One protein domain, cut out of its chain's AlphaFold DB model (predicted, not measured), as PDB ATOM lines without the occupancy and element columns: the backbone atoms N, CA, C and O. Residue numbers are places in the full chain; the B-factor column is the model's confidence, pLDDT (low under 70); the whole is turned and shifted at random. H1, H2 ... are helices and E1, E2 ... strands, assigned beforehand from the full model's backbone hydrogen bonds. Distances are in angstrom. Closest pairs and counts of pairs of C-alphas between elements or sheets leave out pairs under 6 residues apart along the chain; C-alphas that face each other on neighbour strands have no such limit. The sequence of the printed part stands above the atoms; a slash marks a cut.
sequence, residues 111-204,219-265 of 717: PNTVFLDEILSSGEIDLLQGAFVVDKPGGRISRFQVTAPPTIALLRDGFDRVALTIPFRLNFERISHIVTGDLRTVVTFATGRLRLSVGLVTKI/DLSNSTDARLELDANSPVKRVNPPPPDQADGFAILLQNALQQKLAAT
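What this domain is: This is residues 111 to 204 and 219 to 265 of the 717 residues of an uncharacterized protein of Paludibaculum fermentans (UniProt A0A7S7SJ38). A long, twisted ribbon of two antiparallel strands, E5 and E6, runs through the middle of this domain, and shorter strands widen it into a sheet, E3 and E4 on one side and E7 on the other, with E1 beyond E3. H2 packs across this sheet, H1 grazes it, and the two short strands E2 and E8 form a small second sheet near E6. The printed part has 141 residues with two named helices and eight named strands, in the order E1 H1 E2 E3 E4 E5 E6 E7 E8 H2; the class is mixed, helices and strands. The larger sheet is branched, and its neighbour pairs are antiparallel. The whole is compact, with a radius of gyration of the C-alphas of 16.5 A, yet only just elongated, spanning 63 by 32 by 27 A.

Where its parts are: Find C-alpha 161 at (36.050, 57.778, -43.280); from there E5, residues 161 to 177, runs 48.6 A to C-alpha 177 at (12.316, 17.599, -29.825). E6, residues 183 to 204, runs 53.8 A and bends by 69 degrees at residue 192. The other strands of the larger sheet are E3, residues 140 to 146, 18.4 A long, E4, residues 151 to 154, E7, residues 227 to 230, and E1, residues 113 to 115. E2 is residues 132 to 134 and E8 residues 236 to 238. H1, residues 122 to 130, is 12.5 A long; H2, residues 249 to 262, runs 19.4 A to C-alpha 262 at (22.426, 47.737, -49.002).

How they stand to each other: Start at the hairpin of E5 and E6, where N 170 and O 190 are 2.8 A apart. E4, E5 and E6 form a meander, each strand the antiparallel neighbour of the one before; between E4 and E5, N 153 and O 163 are within hydrogen-bond range at 2.9 A. On the same side of E5 lies E3, with N 145 and O 169 at 2.7 A. E1 follows on the other side of E3, with N 114 and O 144 at 2.8 A. Beside E6 find E7, with N 193 and O 229 at 2.8 A. H2 is on the sheet at a height of 6.4 A, only just over E6, on which 3 of its C-alphas fall, and runs across the strands, at 71 degrees to E6 on the local plane; the closest C-alphas of the two are those of Leu 194 and Ala 251, 6.8 A apart. H1 only grazes the sheet with residues 125 to 129. In the small sheet, N 133 of E2 and O 237 of E8 are 2.8 A apart. In H1 and H2 every O i to N i+4 pair is within hydrogen-bond range.

The domain as a whole: The two C-alphas farthest apart are those of Gly 158 and Thr 180, 63.8 A. Residues 205 to 218 are not printed, and C-alphas 204 and 219 across the cut are 14.5 A apart. Of the links that are printed whole, none is long. The mean pLDDT of the printed part is 77.0; it is under 70 at residues 135 to 139, 175 to 187, 202 to 204 and 260 to 265.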
ATOM      1  N   PRO A 111      16.671  47.964 -41.917       71.06
ATOM      2  CA  PRO A 111      15.879  46.825 -41.489       71.06
ATOM      3  C   PRO A 111      16.286  46.381 -40.080       71.06
ATOM      4  O   PRO A 111      17.448  46.080 -39.811       71.06
ATOM      5  N   ASN A 112      15.301  46.234 -39.191       77.88
ATOM      6  CA  ASN A 112      15.514  45.687 -37.844       77.88
ATOM      7  C   ASN A 112      15.966  44.221 -37.860       77.88
ATOM      8  O   ASN A 112      16.441  43.699 -36.854       77.88
ATOM      9  N   THR A 113      15.754  43.503 -38.964       79.31
ATOM     10  CA  THR A 113      16.145  42.102 -39.113       79.31
ATOM     11  C   THR A 113      16.625  41.845 -40.529       79.31
ATOM     12  O   THR A 113      15.928  42.142 -41.494       79.31
ATOM     13  N   VAL A 114      17.804  41.245 -40.628       77.69
ATOM     14  CA  VAL A 114      18.420  40.774 -41.859       77.69
ATOM     15  C   VAL A 114      18.533  39.255 -41.772       77.69
ATOM     16  O   VAL A 114      19.064  38.710 -40.800       77.69
ATOM     17  N   PHE A 115      18.002  38.565 -42.776       78.12
ATOM     18  CA  PHE A 115      18.094  37.113 -42.900       78.12
ATOM     19  C   PHE A 115      19.441  36.754 -43.526       78.12
ATOM     20  O   PHE A 115      19.758  37.195 -44.632       78.12
ATOM     21  N   LEU A 116      20.269  36.016 -42.787       78.75
ATOM     22  CA  LEU A 116      21.661  35.781 -43.172       78.75
ATOM     23  C   LEU A 116      21.797  34.813 -44.344       78.75
ATOM     24  O   LEU A 116      22.712  34.958 -45.140       78.75
ATOM     25  N   ASP A 117      20.850  33.898 -44.507       75.12
ATOM     26  CA  ASP A 117      20.732  32.997 -45.656       75.12
ATOM     27  C   ASP A 117      20.368  33.685 -46.973       75.12
ATOM     28  O   ASP A 117      20.445  33.066 -48.030       75.12
ATOM     29  N   GLU A 118      20.026  34.971 -46.935       71.31
ATOM     30  CA  GLU A 118      19.823  35.764 -48.144       71.31
ATOM     31  C   GLU A 118      21.026  36.605 -48.551       71.31
ATOM     32  O   GLU A 118      21.023  37.170 -49.649       71.31
ATOM     33  N   ILE A 119      21.976  36.799 -47.636       74.25
ATOM     34  CA  ILE A 119      23.133  37.671 -47.851       74.25
ATOM     35  C   ILE A 119      24.445  36.882 -47.834       74.25
ATOM     36  O   ILE A 119      25.441  37.373 -48.349       74.25
ATOM     37  N   LEU A 120      24.438  35.671 -47.270       80.12
ATOM     38  CA  LEU A 120      25.568  34.754 -47.188       80.12
ATOM     39  C   LEU A 120      25.225  33.426 -47.868       80.12
ATOM     40  O   LEU A 120      24.103  32.923 -47.780       80.12
ATOM     41  N   SER A 121      26.224  32.830 -48.506       80.94
ATOM     42  CA  SER A 121      26.182  31.457 -49.002       80.94
ATOM     43  C   SER A 121      26.108  30.443 -47.853       80.94
ATOM     44  O   SER A 121      26.456  30.731 -46.706       80.94
ATOM     45  N   SER A 122      25.695  29.208 -48.156       78.38
ATOM     46  CA  SER A 122      25.651  28.130 -47.159       78.38
ATOM     47  C   SER A 122      27.013  27.889 -46.500       78.38
ATOM     48  O   SER A 122      27.082  27.779 -45.281       78.38
ATOM     49  N   GLY A 123      28.099  27.902 -47.280       81.31
ATOM     50  CA  GLY A 123      29.456  27.735 -46.751       81.31
ATOM     51  C   GLY A 123      29.885  28.873 -45.819       81.31
ATOM     52  O   GLY A 123      30.524  28.626 -44.800       81.31
ATOM     53  N   GLU A 124      29.491  30.114 -46.113       82.56
ATOM     54  CA  GLU A 124      29.747  31.256 -45.225       82.56
ATOM     55  C   GLU A 124      28.964  31.154 -43.916       82.56
ATOM     56  O   GLU A 124      29.496  31.522 -42.873       82.56
ATOM     57  N   ILE A 125      27.739  30.618 -43.945       79.06
ATOM     58  CA  ILE A 125      26.922  30.358 -42.747       79.06
ATOM     59  C   ILE A 125      27.526  29.249 -41.882       79.06
ATOM     60  O   ILE A 125      27.492  29.350 -40.654       79.06
ATOM     61  N   ASP A 126      28.091  28.214 -42.497       79.69
ATOM     62  CA  ASP A 126      28.754  27.125 -41.777       79.69
ATOM     63  C   ASP A 126      30.051  27.612 -41.108       79.69
ATOM     64  O   ASP A 126      30.285  27.337 -39.927       79.69
ATOM     65  N   LEU A 127      30.851  28.424 -41.816       79.06
ATOM     66  CA  LEU A 127      32.018  29.117 -41.248       79.06
ATOM     67  C   LEU A 127      31.624  29.987 -40.050       79.06
ATOM     68  O   LEU A 127      32.277  29.977 -39.007       79.06
ATOM     69  N   LEU A 128      30.517  30.708 -40.203       77.25
ATOM     70  CA  LEU A 128      29.895  31.521 -39.171       77.25
ATOM     71  C   LEU A 128      29.573  30.709 -37.918       77.25
ATOM     72  O   LEU A 128      29.942  31.102 -36.817       77.25
ATOM     73  N   GLN A 129      28.897  29.573 -38.078       78.38
ATOM     74  CA  GLN A 129      28.515  28.706 -36.965       78.38
ATOM     75  C   GLN A 129      29.735  28.144 -36.239       78.38
ATOM     76  O   GLN A 129      29.732  28.094 -35.012       78.38
ATOM     77  N   GLY A 130      30.791  27.790 -36.977       76.44
ATOM     78  CA  GLY A 130      32.046  27.306 -36.401       76.44
ATOM     79  C   GLY A 130      32.798  28.342 -35.553       76.44
ATOM     80  O   GLY A 130      33.601  27.963 -34.704       76.44
ATOM     81  N   ALA A 131      32.531  29.640 -35.739       77.06
ATOM     82  CA  ALA A 131      33.198  30.719 -35.008       77.06
ATOM     83  C   ALA A 131      32.608  30.992 -33.608       77.06
ATOM     84  O   ALA A 131      33.206  31.737 -32.821       77.06
ATOM     85  N   PHE A 132      31.453  30.408 -33.272       79.12
ATOM     86  CA  PHE A 132      30.770  30.632 -31.998       79.12
ATOM     87  C   PHE A 132      30.634  29.344 -31.185       79.12
ATOM     88  O   PHE A 132      30.298  28.284 -31.702       79.12
ATOM     89  N   VAL A 133      30.832  29.464 -29.873       73.69
ATOM     90  CA  VAL A 133      30.494  28.429 -28.895       73.69
ATOM     91  C   VAL A 133      29.222  28.850 -28.178       73.69
ATOM     92  O   VAL A 133      29.124  29.938 -27.606       73.69
ATOM     93  N   VAL A 134      28.244  27.954 -28.229       70.81
ATOM     94  CA  VAL A 134      26.970  28.045 -27.519       70.81
ATOM     95  C   VAL A 134      27.008  27.046 -26.367       70.81
ATOM     96  O   VAL A 134      27.472  25.922 -26.559       70.81
ATOM     97  N   ASP A 135      26.465  27.414 -25.205       63.91
ATOM     98  CA  ASP A 135      26.432  26.559 -24.001       63.91
ATOM     99  C   ASP A 135      25.824  25.161 -24.239       63.91
ATOM    100  O   ASP A 135      26.057  24.229 -23.468       63.91
ATOM    101  N   LYS A 136      25.034  24.988 -25.309       60.44
ATOM    102  CA  LYS A 136      24.569  23.681 -25.787       60.44
ATOM    103  C   LYS A 136      24.828  23.543 -27.293       60.44
ATOM    104  O   LYS A 136      24.361  24.397 -28.045       60.44
ATOM    105  N   PRO A 137      25.485  22.463 -27.754       54.22
ATOM    106  CA  PRO A 137      25.731  22.242 -29.174       54.22
ATOM    107  C   PRO A 137      24.424  22.045 -29.961       54.22
ATOM    108  O   PRO A 137      23.429  21.522 -29.443       54.22
ATOM    109  N   GLY A 138      24.454  22.461 -31.228       53.66
ATOM    110  CA  GLY A 138      23.340  22.388 -32.173       53.66
ATOM    111  C   GLY A 138      22.551  23.696 -32.277       53.66
ATOM    112  O   GLY A 138      21.997  24.182 -31.297       53.66
ATOM    113  N   GLY A 139      22.467  24.242 -33.489       63.28
ATOM    114  CA  GLY A 139      21.673  25.423 -33.821       63.28
ATOM    115  C   GLY A 139      22.152  26.058 -35.127       63.28
ATOM    116  O   GLY A 139      23.338  26.001 -35.431       63.28
ATOM    117  N   ARG A 140      21.240  26.644 -35.907       72.94
ATOM    118  CA  ARG A 140      21.556  27.354 -37.152       72.94
ATOM    119  C   ARG A 140      21.539  28.856 -36.899       72.94
ATOM    120  O   ARG A 140      20.583  29.379 -36.325       72.94
ATOM    121  N   ILE A 141      22.585  29.545 -37.349       76.12
ATOM    122  CA  ILE A 141      22.578  31.006 -37.438       76.12
ATOM    123  C   ILE A 141      21.679  31.393 -38.612       76.12
ATOM    124  O   ILE A 141      21.911  30.943 -39.734       76.12
ATOM    125  N   SER A 142      20.649  32.198 -38.353       72.19
ATOM    126  CA  SER A 142      19.665  32.563 -39.386       72.19
ATOM    127  C   SER A 142      19.378  34.058 -39.477       72.19
ATOM    128  O   SER A 142      19.131  34.565 -40.569       72.19
ATOM    129  N   ARG A 143      19.410  34.797 -38.360       81.31
ATOM    130  CA  ARG A 143      18.959  36.198 -38.319       81.31
ATOM    131  C   ARG A 143      19.956  37.098 -37.609       81.31
ATOM    132  O   ARG A 143      20.386  36.791 -36.499       81.31
ATOM    133  N   PHE A 144      20.237  38.234 -38.233       84.19
ATOM    134  CA  PHE A 144      20.932  39.373 -37.650       84.19
ATOM    135  C   PHE A 144      19.908  40.469 -37.360       84.19
ATOM    136  O   PHE A 144      19.225  40.943 -38.264       84.19
ATOM    137  N   GLN A 145      19.758  40.850 -36.100       86.81
ATOM    138  CA  GLN A 145      18.806  41.862 -35.659       86.81
ATOM    139  C   GLN A 145      19.555  43.122 -35.248       86.81
ATOM    140  O   GLN A 145      20.459  43.041 -34.422       86.81
ATOM    141  N   VAL A 146      19.161  44.279 -35.775       86.81
ATOM    142  CA  VAL A 146      19.653  45.579 -35.300       86.81
ATOM    143  C   VAL A 146      18.845  45.944 -34.057       86.81
ATOM    144  O   VAL A 146      17.624  46.059 -34.123       86.81
ATOM    145  N   THR A 147      19.502  46.057 -32.901       88.44
ATOM    146  CA  THR A 147      18.809  46.190 -31.602       88.44
ATOM    147  C   THR A 147      18.662  47.625 -31.120       88.44
ATOM    148  O   THR A 147      17.885  47.884 -30.205       88.44
ATOM    149  N   ALA A 148      19.429  48.545 -31.694       89.62
ATOM    150  CA  ALA A 148      19.390  49.970 -31.400       89.62
ATOM    151  C   ALA A 148      19.923  50.757 -32.610       89.62
ATOM    152  O   ALA A 148      20.593  50.159 -33.459       89.62
ATOM    153  N   PRO A 149      19.647  52.072 -32.697       87.69
ATOM    154  CA  PRO A 149      20.171  52.935 -33.749       87.69
ATOM    155  C   PRO A 149      21.665  52.735 -34.016       87.69
ATOM    156  O   PRO A 149      22.459  52.781 -33.067       87.69
ATOM    157  N   PRO A 150      22.073  52.540 -35.283       88.19
ATOM    158  CA  PRO A 150      23.471  52.658 -35.654       88.19
ATOM    159  C   PRO A 150      24.002  54.050 -35.315       88.19
ATOM    160  O   PRO A 150      23.272  55.037 -35.382       88.19
ATOM    161  N   THR A 151      25.281  54.128 -34.969       90.31
ATOM    162  CA  THR A 151      25.946  55.394 -34.640       90.31
ATOM    163  C   THR A 151      27.215  55.563 -35.456       90.31
ATOM    164  O   THR A 151      27.936  54.602 -35.712       90.31
ATOM    165  N   ILE A 152      27.479  56.795 -35.856       86.56
ATOM    166  CA  ILE A 152      28.686  57.249 -36.517       86.56
ATOM    167  C   ILE A 152      29.574  57.951 -35.491       86.56
ATOM    168  O   ILE A 152      29.128  58.813 -34.729       86.56
ATOM    169  N   ALA A 153      30.852  57.594 -35.514       89.25
ATOM    170  CA  ALA A 153      31.921  58.294 -34.826       89.25
ATOM    171  C   ALA A 153      33.057  58.600 -35.805       89.25
ATOM    172  O   ALA A 153      33.252  57.909 -36.806       89.25
ATOM    173  N   LEU A 154      33.819  59.650 -35.518       86.12
ATOM    174  CA  LEU A 154      34.966  60.016 -36.337       86.12
ATOM    175  C   LEU A 154      36.158  59.124 -35.993       86.12
ATOM    176  O   LEU A 154      36.417  58.857 -34.822       86.12
ATOM    177  N   LEU A 155      36.883  58.672 -37.017       83.75
ATOM    178  CA  LEU A 155      38.098  57.875 -36.833       83.75
ATOM    179  C   LEU A 155      39.307  58.765 -36.530       83.75
ATOM    180  O   LEU A 155      40.086  58.478 -35.625       83.75
ATOM    181  N   ARG A 156      39.468  59.841 -37.306       83.81
ATOM    182  CA  ARG A 156      40.501  60.872 -37.150       83.81
ATOM    183  C   ARG A 156      40.116  62.130 -37.925       83.81
ATOM    184  O   ARG A 156      39.211  62.077 -38.755       83.81
ATOM    185  N   ASP A 157      40.804  63.235 -37.669       84.44
ATOM    186  CA  ASP A 157      40.631  64.480 -38.421       84.44
ATOM    187  C   ASP A 157      41.253  64.406 -39.821       84.44
ATOM    188  O   ASP A 157      42.280  63.761 -40.037       84.44
ATOM    189  N   GLY A 158      40.627  65.102 -40.772       82.88
ATOM    190  CA  GLY A 158      41.039  65.167 -42.172       82.88
ATOM    191  C   GLY A 158      40.781  63.881 -42.952       82.88
ATOM    192  O   GLY A 158      41.436  63.658 -43.967       82.88
ATOM    193  N   PHE A 159      39.877  63.022 -42.473       85.50
ATOM    194  CA  PHE A 159      39.686  61.681 -43.006       85.50
ATOM    195  C   PHE A 159      38.398  61.537 -43.802       85.50
ATOM    196  O   PHE A 159      37.361  62.054 -43.422       85.50
ATOM    197  N   ASP A 160      38.441  60.792 -44.896       83.62
ATOM    198  CA  ASP A 160      37.287  60.474 -45.743       83.62
ATOM    199  C   ASP A 160      36.499  59.269 -45.204       83.62
ATOM    200  O   ASP A 160      35.821  58.567 -45.952       83.62
ATOM    201  N   ARG A 161      36.613  58.979 -43.902       84.88
ATOM    202  CA  ARG A 161      36.050  57.778 -43.280       84.88
ATOM    203  C   ARG A 161      35.487  58.025 -41.903       84.88
ATOM    204  O   ARG A 161      36.018  58.807 -41.112       84.88
ATOM    205  N   VAL A 162      34.470  57.236 -41.589       85.81
ATOM    206  CA  VAL A 162      33.828  57.204 -40.282       85.81
ATOM    207  C   VAL A 162      33.712  55.780 -39.753       85.81
ATOM    208  O   VAL A 162      33.652  54.816 -40.513       85.81
ATOM    209  N   ALA A 163      33.662  55.651 -38.432       87.88
ATOM    210  CA  ALA A 163      33.328  54.406 -37.761       87.88
ATOM    211  C   ALA A 163      31.806  54.299 -37.634       87.88
ATOM    212  O   ALA A 163      31.194  55.086 -36.912       87.88
ATOM    213  N   LEU A 164      31.201  53.314 -38.293       87.88
ATOM    214  CA  LEU A 164      29.795  52.962 -38.115       87.88
ATOM    215  C   LEU A 164      29.687  51.822 -37.099       87.88
ATOM    216  O   LEU A 164      30.207  50.733 -37.319       87.88
ATOM    217  N   THR A 165      28.993  52.056 -35.991       91.38
ATOM    218  CA  THR A 165      28.719  51.050 -34.962       91.38
ATOM    219  C   THR A 165      27.259  50.627 -35.028       91.38
ATOM    220  O   THR A 165      26.371  51.449 -34.822       91.38
ATOM    221  N   ILE A 166      27.012  49.339 -35.262       90.62
ATOM    222  CA  ILE A 166      25.686  48.723 -35.337       90.62
ATOM    223  C   ILE A 166      25.508  47.797 -34.124       90.62
ATOM    224  O   ILE A 166      26.133  46.732 -34.065       90.62
ATOM    225  N   PRO A 167      24.679  48.172 -33.136       93.12
ATOM    226  CA  PRO A 167      24.275  47.276 -32.057       93.12
ATOM    227  C   PRO A 167      23.427  46.130 -32.614       93.12
ATOM    228  O   PRO A 167      22.464  46.378 -33.348       93.12
ATOM    229  N   PHE A 168      23.772  44.888 -32.278       90.50
ATOM    230  CA  PHE A 168      23.129  43.728 -32.883       90.50
ATOM    231  C   PHE A 168      22.776  42.607 -31.909       90.50
ATOM    232  O   PHE A 168      23.326  42.472 -30.813       90.50
ATOM    233  N   ARG A 169      21.886  41.740 -32.397       88.88
ATOM    234  CA  ARG A 169      21.555  40.436 -31.836       88.88
ATOM    235  C   ARG A 169      21.518  39.376 -32.933       88.88
ATOM    236  O   ARG A 169      20.832  39.540 -33.934       88.88
ATOM    237  N   LEU A 170      22.253  38.286 -32.747       86.50
ATOM    238  CA  LEU A 170      22.337  37.165 -33.680       86.50
ATOM    239  C   LEU A 170      21.561  35.970 -33.126       86.50
ATOM    240  O   LEU A 170      21.809  35.552 -31.993       86.50
ATOM    241  N   ASN A 171      20.650  35.406 -33.916       84.06
ATOM    242  CA  ASN A 171      19.843  34.265 -33.493       84.06
ATOM    243  C   ASN A 171      20.539  32.940 -33.810       84.06
ATOM    244  O   ASN A 171      20.925  32.702 -34.953       84.06
ATOM    245  N   PHE A 172      20.586  32.058 -32.814       78.31
ATOM    246  CA  PHE A 172      20.956  30.653 -32.941       78.31
ATOM    247  C   PHE A 172      19.713  29.807 -32.699       78.31
ATOM    248  O   PHE A 172      19.263  29.663 -31.562       78.31
ATOM    249  N   GLU A 173      19.131  29.286 -33.773       75.62
ATOM    250  CA  GLU A 173      17.871  28.544 -33.732       75.62
ATOM    251  C   GLU A 173      18.150  27.041 -33.679       75.62
ATOM    252  O   GLU A 173      18.758  26.476 -34.587       75.62
ATOM    253  N   ARG A 174      17.690  26.372 -32.618       72.06
ATOM    254  CA  ARG A 174      17.799  24.922 -32.446       72.06
ATOM    255  C   ARG A 174      16.422  24.286 -32.411       72.06
ATOM    256  O   ARG A 174      15.562  24.700 -31.635       72.06
ATOM    257  N   ILE A 175      16.237  23.209 -33.164       64.25
ATOM    258  CA  ILE A 175      15.056  22.359 -33.028       64.25
ATOM    259  C   ILE A 175      15.209  21.530 -31.747       64.25
ATOM    260  O   ILE A 175      16.147  20.750 -31.592       64.25
ATOM    261  N   SER A 176      14.301  21.726 -30.798       58.31
ATOM    262  CA  SER A 176      14.161  20.912 -29.597       58.31
ATOM    263  C   SER A 176      13.013  19.935 -29.806       58.31
ATOM    264  O   SER A 176      11.849  20.336 -29.823       58.31
ATOM    265  N   HIS A 177      13.330  18.646 -29.917       53.19
ATOM    266  CA  HIS A 177      12.316  17.599 -29.825       53.19
ATOM    267  C   HIS A 177      11.791  17.510 -28.389       53.19
ATOM    268  O   HIS A 177      12.570  17.432 -27.438       53.19
ATOM    269  N   ILE A 178      10.467  17.513 -28.239       53.56
ATOM    270  CA  ILE A 178       9.783  17.103 -27.011       53.56
ATOM    271  C   ILE A 178       9.023  15.811 -27.323       53.56
ATOM    272  O   ILE A 178       8.521  15.621 -28.429       53.56
ATOM    273  N   VAL A 179       8.946  14.938 -26.320       51.69
ATOM    274  CA  VAL A 179       8.352  13.587 -26.311       51.69
ATOM    275  C   VAL A 179       6.881  13.538 -26.795       51.69
ATOM    276  O   VAL A 179       6.350  12.458 -27.015       51.69
ATOM    277  N   THR A 180       6.222  14.680 -27.028       53.56
ATOM    278  CA  THR A 180       4.799  14.798 -27.399       53.56
ATOM    279  C   THR A 180       4.515  15.223 -28.849       53.56
ATOM    280  O   THR A 180       3.366  15.494 -29.172       53.56
ATOM    281  N   GLY A 181       5.512  15.277 -29.741       52.88
ATOM    282  CA  GLY A 181       5.288  15.486 -31.187       52.88
ATOM    283  C   GLY A 181       5.264  16.943 -31.674       52.88
ATOM    284  O   GLY A 181       5.345  17.167 -32.879       52.88
ATOM    285  N   ASP A 182       5.263  17.931 -30.775       46.88
ATOM    286  CA  ASP A 182       5.410  19.346 -31.141       46.88
ATOM    287  C   ASP A 182       6.890  19.746 -31.255       46.88
ATOM    288  O   ASP A 182       7.655  19.702 -30.284       46.88
ATOM    289  N   LEU A 183       7.298  20.183 -32.450       53.38
ATOM    290  CA  LEU A 183       8.614  20.773 -32.700       53.38
ATOM    291  C   LEU A 183       8.684  22.162 -32.050       53.38
ATOM    292  O   LEU A 183       8.077  23.116 -32.540       53.38
ATOM    293  N   ARG A 184       9.454  22.314 -30.965       53.22
ATOM    294  CA  ARG A 184       9.754  23.636 -30.391       53.22
ATOM    295  C   ARG A 184      11.119  24.121 -30.853       53.22
ATOM    296  O   ARG A 184      12.112  23.418 -30.704       53.22
ATOM    297  N   THR A 185      11.191  25.351 -31.355       62.22
ATOM    298  CA  THR A 185      12.476  25.999 -31.656       62.22
ATOM    299  C   THR A 185      12.963  26.741 -30.414       62.22
ATOM    300  O   THR A 185      12.268  27.614 -29.900       62.22
ATOM    301  N   VAL A 186      14.143  26.385 -29.910       61.88
ATOM    302  CA  VAL A 186      14.848  27.127 -28.857       61.88
ATOM    303  C   VAL A 186      15.783  28.113 -29.541       61.88
ATOM    304  O   VAL A 186      16.550  27.712 -30.413       61.88
ATOM    305  N   VAL A 187      15.723  29.389 -29.159       69.50
ATOM    306  CA  VAL A 187      16.579  30.432 -29.736       69.50
ATOM    307  C   VAL A 187      17.512  30.982 -28.661       69.50
ATOM    308  O   VAL A 187      17.047  31.516 -27.653       69.50
ATOM    309  N   THR A 188      18.821  30.847 -28.875       80.06
ATOM    310  CA  THR A 188      19.869  31.505 -28.076       80.06
ATOM    311  C   THR A 188      20.406  32.703 -28.855       80.06
ATOM    312  O   THR A 188      20.313  32.743 -30.081       80.06
ATOM    313  N   PHE A 189      20.929  33.711 -28.159       84.62
ATOM    314  CA  PHE A 189      21.242  34.998 -28.770       84.62
ATOM    315  C   PHE A 189      22.668  35.435 -28.476       84.62
ATOM    316  O   PHE A 189      23.025  35.573 -27.309       84.62
ATOM    317  N   ALA A 190      23.455  35.710 -29.516       85.56
ATOM    318  CA  ALA A 190      24.656  36.521 -29.349       85.56
ATOM    319  C   ALA A 190      24.250  37.997 -29.386       85.56
ATOM    320  O   ALA A 190      23.427  38.372 -30.217       85.56
ATOM    321  N   THR A 191      24.800  38.829 -28.513       89.56
ATOM    322  CA  THR A 191      24.544  40.276 -28.488       89.56
ATOM    323  C   THR A 191      25.869  41.010 -28.486       89.56
ATOM    324  O   THR A 191      26.860  40.500 -27.948       89.56
ATOM    325  N   GLY A 192      25.908  42.170 -29.130       91.62
ATOM    326  CA  GLY A 192      27.146  42.919 -29.241       91.62
ATOM    327  C   GLY A 192      27.074  44.114 -30.177       91.62
ATOM    328  O   GLY A 192      26.007  44.673 -30.446       91.62
ATOM    329  N   ARG A 193      28.243  44.511 -30.679       92.62
ATOM    330  CA  ARG A 193      28.438  45.641 -31.588       92.62
ATOM    331  C   ARG A 193      29.253  45.216 -32.803       92.62
ATOM    332  O   ARG A 193      30.320  44.623 -32.668       92.62
ATOM    333  N   LEU A 194      28.753  45.551 -33.986       89.69
ATOM    334  CA  LEU A 194      29.482  45.458 -35.246       89.69
ATOM    335  C   LEU A 194      30.043  46.848 -35.561       89.69
ATOM    336  O   LEU A 194      29.271  47.784 -35.751       89.69
ATOM    337  N   ARG A 195      31.367  46.998 -35.576       89.75
ATOM    338  CA  ARG A 195      32.054  48.245 -35.935       89.75
ATOM    339  C   ARG A 195      32.621  48.114 -37.340       89.75
ATOM    340  O   ARG A 195      33.363  47.174 -37.611       89.75
ATOM    341  N   LEU A 196      32.265  49.046 -38.211       86.62
ATOM    342  CA  LEU A 196      32.647  49.074 -39.617       86.62
ATOM    343  C   LEU A 196      33.398  50.375 -39.913       86.62
ATOM    344  O   LEU A 196      33.007  51.438 -39.431       86.62
ATOM    345  N   SER A 197      34.452  50.291 -40.723       84.75
ATOM    346  CA  SER A 197      35.123  51.460 -41.304       84.75
ATOM    347  C   SER A 197      34.424  51.775 -42.614       84.75
ATOM    348  O   SER A 197      34.410  50.947 -43.522       84.75
ATOM    349  N   VAL A 198      33.774  52.932 -42.685       80.38
ATOM    350  CA  VAL A 198      32.925  53.297 -43.819       80.38
ATOM    351  C   VAL A 198      33.542  54.484 -44.531       80.38
ATOM    352  O   VAL A 198      33.738  55.543 -43.931       80.38
ATOM    353  N   GLY A 199      33.855  54.288 -45.809       80.06
ATOM    354  CA  GLY A 199      34.254  55.350 -46.717       80.06
ATOM    355  C   GLY A 199      33.102  56.308 -46.953       80.06
ATOM    356  O   GLY A 199      31.965  55.903 -47.174       80.06
ATOM    357  N   LEU A 200      33.400  57.593 -46.904       75.38
ATOM    358  CA  LEU A 200      32.504  58.645 -47.326       75.38
ATOM    359  C   LEU A 200      32.905  59.018 -48.749       75.38
ATOM    360  O   LEU A 200      33.872  59.749 -48.963       75.38
ATOM    361  N   VAL A 201      32.187  58.488 -49.735       72.00
ATOM    362  CA  VAL A 201      32.547  58.665 -51.144       72.00
ATOM    363  C   VAL A 201      31.550  59.588 -51.813       72.00
ATOM    364  O   VAL A 201      30.345  59.475 -51.614       72.00
ATOM    365  N   THR A 202      32.064  60.497 -52.636       68.19
ATOM    366  CA  THR A 202      31.248  61.298 -53.545       68.19
ATOM    367  C   THR A 202      31.375  60.730 -54.952       68.19
ATOM    368  O   THR A 202      32.483  60.546 -55.453       68.19
ATOM    369  N   LYS A 203      30.252  60.425 -55.602       65.06
ATOM    370  CA  LYS A 203      30.228  59.969 -56.992       65.06
ATOM    371  C   LYS A 203      29.446  60.953 -57.840       65.06
ATOM    372  O   LYS A 203      28.254  61.150 -57.635       65.06
ATOM    373  N   ILE A 204      30.103  61.528 -58.841       61.16
ATOM    374  CA  ILE A 204      29.423  62.313 -59.870       61.16
ATOM    375  C   ILE A 204      28.861  61.318 -60.889       61.16
ATOM    376  O   ILE A 204      29.615  60.709 -61.648       61.16
ATOM    377  N   ASP A 219      30.587  53.877 -48.496       73.12
ATOM    378  CA  ASP A 219      31.383  52.815 -49.088       73.12
ATOM    379  C   ASP A 219      31.867  51.841 -48.013       73.12
ATOM    380  O   ASP A 219      32.790  52.118 -47.245       73.12
ATOM    381  N   LEU A 220      31.242  50.667 -47.974       73.19
ATOM    382  CA  LEU A 220      31.649  49.571 -47.103       73.19
ATOM    383  C   LEU A 220      32.688  48.649 -47.769       73.19
ATOM    384  O   LEU A 220      32.964  47.586 -47.223       73.19
ATOM    385  N   SER A 221      33.268  48.997 -48.924       70.62
ATOM    386  CA  SER A 221      34.256  48.150 -49.616       70.62
ATOM    387  C   SER A 221      35.545  47.939 -48.818       70.62
ATOM    388  O   SER A 221      36.237  46.934 -48.995       70.62
ATOM    389  N   ASN A 222      35.875  48.873 -47.926       72.00
ATOM    390  CA  ASN A 222      37.079  48.793 -47.126       72.00
ATOM    391  C   ASN A 222      36.802  48.193 -45.746       72.00
ATOM    392  O   ASN A 222      36.175  48.805 -44.887       72.00
ATOM    393  N   SER A 223      37.317  46.989 -45.532       72.00
ATOM    394  CA  SER A 223      37.000  46.169 -44.368       72.00
ATOM    395  C   SER A 223      38.171  46.017 -43.387       72.00
ATOM    396  O   SER A 223      38.120  45.189 -42.478       72.00
ATOM    397  N   THR A 224      39.226  46.834 -43.529       72.50
ATOM    398  CA  THR A 224      40.474  46.691 -42.752       72.50
ATOM    399  C   THR A 224      40.285  46.874 -41.248       72.50
ATOM    400  O   THR A 224      41.031  46.287 -40.469       72.50
ATOM    401  N   ASP A 225      39.257  47.617 -40.831       77.81
ATOM    402  CA  ASP A 225      38.970  47.866 -39.410       77.81
ATOM    403  C   ASP A 225      37.630  47.266 -38.961       77.81
ATOM    404  O   ASP A 225      37.122  47.609 -37.893       77.81
ATOM    405  N   ALA A 226      37.048  46.357 -39.753       85.19
ATOM    406  CA  ALA A 226      35.815  45.677 -39.376       85.19
ATOM    407  C   ALA A 226      36.031  44.870 -38.084       85.19
ATOM    408  O   ALA A 226      37.033  44.154 -37.943       85.19
ATOM    409  N   ARG A 227      35.104  44.983 -37.125       87.88
ATOM    410  CA  ARG A 227      35.146  44.283 -35.830       87.88
ATOM    411  C   ARG A 227      33.767  43.828 -35.380       87.88
ATOM    412  O   ARG A 227      32.813  44.601 -35.419       87.88
ATOM    413  N   LEU A 228      33.688  42.603 -34.866       87.44
ATOM    414  CA  LEU A 228      32.542  42.100 -34.119       87.44
ATOM    415  C   LEU A 228      32.915  41.921 -32.645       87.44
ATOM    416  O   LEU A 228      33.676  41.020 -32.280       87.44
ATOM    417  N   GLU A 229      32.330  42.751 -31.792       89.12
ATOM    418  CA  GLU A 229      32.520  42.720 -30.342       89.12
ATOM    419  C   GLU A 229      31.275  42.133 -29.680       89.12
ATOM    420  O   GLU A 229      30.180  42.658 -29.865       89.12
ATOM    421  N   LEU A 230      31.425  41.050 -28.913       87.06
ATOM    422  CA  LEU A 230      30.328  40.472 -28.134       87.06
ATOM    423  C   LEU A 230      30.265  41.083 -26.737       87.06
ATOM    424  O   LEU A 230      31.298  41.333 -26.113       87.06
ATOM    425  N   ASP A 231      29.053  41.244 -26.210       87.50
ATOM    426  CA  ASP A 231      28.865  41.690 -24.834       87.50
ATOM    427  C   ASP A 231      29.431  40.661 -23.845       87.50
ATOM    428  O   ASP A 231      29.281  39.443 -24.011       87.50
ATOM    429  N   ALA A 232      30.017  41.143 -22.745       84.44
ATOM    430  CA  ALA A 232      30.563  40.284 -21.690       84.44
ATOM    431  C   ALA A 232      29.518  39.300 -21.128       84.44
ATOM    432  O   ALA A 232      29.851  38.160 -20.807       84.44
ATOM    433  N   ASN A 233      28.244  39.703 -21.109       83.06
ATOM    434  CA  ASN A 233      27.123  38.896 -20.620       83.06
ATOM    435  C   ASN A 233      26.405  38.110 -21.730       83.06
ATOM    436  O   ASN A 233      25.377  37.492 -21.466       83.06
ATOM    437  N   SER A 234      26.910  38.126 -22.968       83.06
ATOM    438  CA  SER A 234      26.292  37.362 -24.050       83.06
ATOM    439  C   SER A 234      26.404  35.853 -23.769       83.06
ATOM    440  O   SER A 234      27.514  35.395 -23.470       83.06
ATOM    441  N   PRO A 235      25.300  35.080 -23.857       77.88
ATOM    442  CA  PRO A 235      25.290  33.629 -23.619       77.88
ATOM    443  C   PRO A 235      25.941  32.829 -24.757       77.88
ATOM    444  O   PRO A 235      26.086  31.615 -24.670       77.88
ATOM    445  N   VAL A 236      26.319  33.501 -25.844       81.69
ATOM    446  CA  VAL A 236      27.128  32.932 -26.919       81.69
ATOM    447  C   VAL A 236      28.493  33.597 -26.862       81.69
ATOM    448  O   VAL A 236      28.584  34.823 -26.762       81.69
ATOM    449  N   LYS A 237      29.558  32.800 -26.919       82.44
ATOM    450  CA  LYS A 237      30.937  33.293 -26.925       82.44
ATOM    451  C   LYS A 237      31.588  33.029 -28.266       82.44
ATOM    452  O   LYS A 237      31.221  32.109 -28.989       82.44
ATOM    453  N   ARG A 238      32.573  33.855 -28.595       81.06
ATOM    454  CA  ARG A 238      33.356  33.699 -29.812       81.06
ATOM    455  C   ARG A 238      34.602  32.878 -29.528       81.06
ATOM    456  O   ARG A 238      35.271  33.112 -28.523       81.06
ATOM    457  N   VAL A 239      34.908  31.937 -30.411       77.38
ATOM    458  CA  VAL A 239      36.134  31.141 -30.332       77.38
ATOM    459  C   VAL A 239      37.272  31.965 -30.913       77.38
ATOM    460  O   VAL A 239      37.151  32.447 -32.034       77.38
ATOM    461  N   ASN A 240      38.361  32.129 -30.155       77.94
ATOM    462  CA  ASN A 240      39.580  32.823 -30.589       77.94
ATOM    463  C   ASN A 240      39.301  34.184 -31.261       77.94
ATOM    464  O   ASN A 240      39.566  34.341 -32.456       77.94
ATOM    465  N   PRO A 241      38.736  35.171 -30.535       78.69
ATOM    466  CA  PRO A 241      38.514  36.492 -31.109       78.69
ATOM    467  C   PRO A 241      39.844  37.082 -31.612       78.69
ATOM    468  O   PRO A 241      40.874  36.904 -30.956       78.69
ATOM    469  N   PRO A 242      39.837  37.772 -32.766       80.50
ATOM    470  CA  PRO A 242      41.033  38.390 -33.310       80.50
ATOM    471  C   PRO A 242      41.588  39.438 -32.329       80.50
ATOM    472  O   PRO A 242      40.815  40.044 -31.576       80.50
ATOM    473  N   PRO A 243      42.912  39.669 -32.337       80.62
ATOM    474  CA  PRO A 243      43.538  40.736 -31.569       80.62
ATOM    475  C   PRO A 243      42.892  42.112 -31.821       80.62
ATOM    476  O   PRO A 243      42.372  42.356 -32.915       80.62
ATOM    477  N   PRO A 244      42.947  43.048 -30.851       74.38
ATOM    478  CA  PRO A 244      42.323  44.367 -30.973       74.38
ATOM    479  C   PRO A 244      42.761  45.182 -32.193       74.38
ATOM    480  O   PRO A 244      42.018  46.057 -32.622       74.38
ATOM    481  N   ASP A 245      43.925  44.893 -32.771       74.44
ATOM    482  CA  ASP A 245      44.549  45.545 -33.927       74.44
ATOM    483  C   ASP A 245      44.327  44.812 -35.266       74.44
ATOM    484  O   ASP A 245      44.626  45.373 -36.319       74.44
ATOM    485  N   GLN A 246      43.703  43.627 -35.276       80.62
ATOM    486  CA  GLN A 246      43.455  42.851 -36.499       80.62
ATOM    487  C   GLN A 246      41.992  42.808 -36.940       80.62
ATOM    488  O   GLN A 246      41.095  42.529 -36.145       80.62
ATOM    489  N   ALA A 247      41.771  43.038 -38.240       80.88
ATOM    490  CA  ALA A 247      40.475  42.909 -38.901       80.88
ATOM    491  C   ALA A 247      39.790  41.583 -38.562       80.88
ATOM    492  O   ALA A 247      40.389  40.508 -38.592       80.88
ATOM    493  N   ASP A 248      38.504  41.664 -38.263       83.38
ATOM    494  CA  ASP A 248      37.702  40.504 -37.952       83.38
ATOM    495  C   ASP A 248      37.118  39.910 -39.231       83.38
ATOM    496  O   ASP A 248      36.190  40.476 -39.803       83.38
ATOM    497  N   GLY A 249      37.607  38.734 -39.636       79.50
ATOM    498  CA  GLY A 249      37.129  38.034 -40.833       79.50
ATOM    499  C   GLY A 249      35.606  37.863 -40.907       79.50
ATOM    500  O   GLY A 249      35.035  37.948 -41.989       79.50
ATOM    501  N   PHE A 250      34.922  37.707 -39.772       79.12
ATOM    502  CA  PHE A 250      33.464  37.636 -39.744       79.12
ATOM    503  C   PHE A 250      32.803  39.007 -39.924       79.12
ATOM    504  O   PHE A 250      31.839  39.136 -40.678       79.12
ATOM    505  N   ALA A 251      33.328  40.041 -39.267       83.81
ATOM    506  CA  ALA A 251      32.849  41.400 -39.489       83.81
ATOM    507  C   ALA A 251      33.058  41.829 -40.949       83.81
ATOM    508  O   ALA A 251      32.177  42.470 -41.511       83.81
ATOM    509  N   ILE A 252      34.163  41.409 -41.581       83.38
ATOM    510  CA  ILE A 252      34.425  41.605 -43.015       83.38
ATOM    511  C   ILE A 252      33.352  40.911 -43.865       83.38
ATOM    512  O   ILE A 252      32.801  41.534 -44.769       83.38
ATOM    513  N   LEU A 253      33.030  39.643 -43.578       81.62
ATOM    514  CA  LEU A 253      31.983  38.907 -44.299       81.62
ATOM    515  C   LEU A 253      30.624  39.609 -44.189       81.62
ATOM    516  O   LEU A 253      29.972  39.846 -45.205       81.62
ATOM    517  N   LEU A 254      30.220  40.007 -42.975       79.00
ATOM    518  CA  LEU A 254      28.988  40.774 -42.776       79.00
ATOM    519  C   LEU A 254      29.028  42.119 -43.497       79.00
ATOM    520  O   LEU A 254      28.042  42.489 -44.125       79.00
ATOM    521  N   GLN A 255      30.142  42.845 -43.427       81.19
ATOM    522  CA  GLN A 255      30.306  44.133 -44.095       81.19
ATOM    523  C   GLN A 255      30.147  43.997 -45.612       81.19
ATOM    524  O   GLN A 255      29.396  44.759 -46.213       81.19
ATOM    525  N   ASN A 256      30.783  42.994 -46.220       79.25
ATOM    526  CA  ASN A 256      30.691  42.727 -47.655       79.25
ATOM    527  C   ASN A 256      29.272  42.320 -48.075       79.25
ATOM    528  O   ASN A 256      28.762  42.793 -49.090       79.25
ATOM    529  N   ALA A 257      28.614  41.475 -47.284       75.62
ATOM    530  CA  ALA A 257      27.249  41.040 -47.556       75.62
ATOM    531  C   ALA A 257      26.235  42.188 -47.405       75.62
ATOM    532  O   ALA A 257      25.344  42.364 -48.242       75.62
ATOM    533  N   LEU A 258      26.406  43.021 -46.371       73.88
ATOM    534  CA  LEU A 258      25.642  44.252 -46.189       73.88
ATOM    535  C   LEU A 258      25.905  45.226 -47.337       73.88
ATOM    536  O   LEU A 258      24.943  45.774 -47.855       73.88
ATOM    537  N   GLN A 259      27.150  45.386 -47.796       75.81
ATOM    538  CA  GLN A 259      27.463  46.199 -48.972       75.81
ATOM    539  C   GLN A 259      26.695  45.700 -50.193       75.81
ATOM    540  O   GLN A 259      26.018  46.480 -50.840       75.81
ATOM    541  N   GLN A 260      26.704  44.404 -50.503       69.69
ATOM    542  CA  GLN A 260      26.001  43.897 -51.689       69.69
ATOM    543  C   GLN A 260      24.482  44.125 -51.639       69.69
ATOM    544  O   GLN A 260      23.878  44.460 -52.658       69.69
ATOM    545  N   LYS A 261      23.859  43.976 -50.463       66.31
ATOM    546  CA  LYS A 261      22.404  44.144 -50.292       66.31
ATOM    547  C   LYS A 261      21.959  45.587 -50.106       66.31
ATOM    548  O   LYS A 261      20.884  45.954 -50.572       66.31
ATOM    549  N   LEU A 262      22.754  46.376 -49.397       61.88
ATOM    550  CA  LEU A 262      22.426  47.737 -49.002       61.88
ATOM    551  C   LEU A 262      23.141  48.784 -49.850       61.88
ATOM    552  O   LEU A 262      22.835  49.959 -49.703       61.88
ATOM    553  N   ALA A 263      24.032  48.407 -50.776       58.75
ATOM    554  CA  ALA A 263      24.717  49.367 -51.643       58.75
ATOM    555  C   ALA A 263      23.748  50.232 -52.437       58.75
ATOM    556  O   ALA A 263      24.160  51.306 -52.839       58.75
ATOM    557  N   ALA A 264      22.512  49.790 -52.700       52.62
ATOM    558  CA  ALA A 264      21.475  50.606 -53.334       52.62
ATOM    559  C   ALA A 264      20.710  51.503 -52.338       52.62
ATOM    560  O   ALA A 264      20.216  52.553 -52.728       52.62
ATOM    561  N   THR A 265      20.624  51.102 -51.068       50.91
ATOM    562  CA  THR A 265      19.804  51.726 -50.013       50.91
ATOM    563  C   THR A 265      20.594  52.653 -49.084       50.91
ATOM    564  O   THR A 265      20.011  53.538 -48.474       50.91
TER     565      THR A 265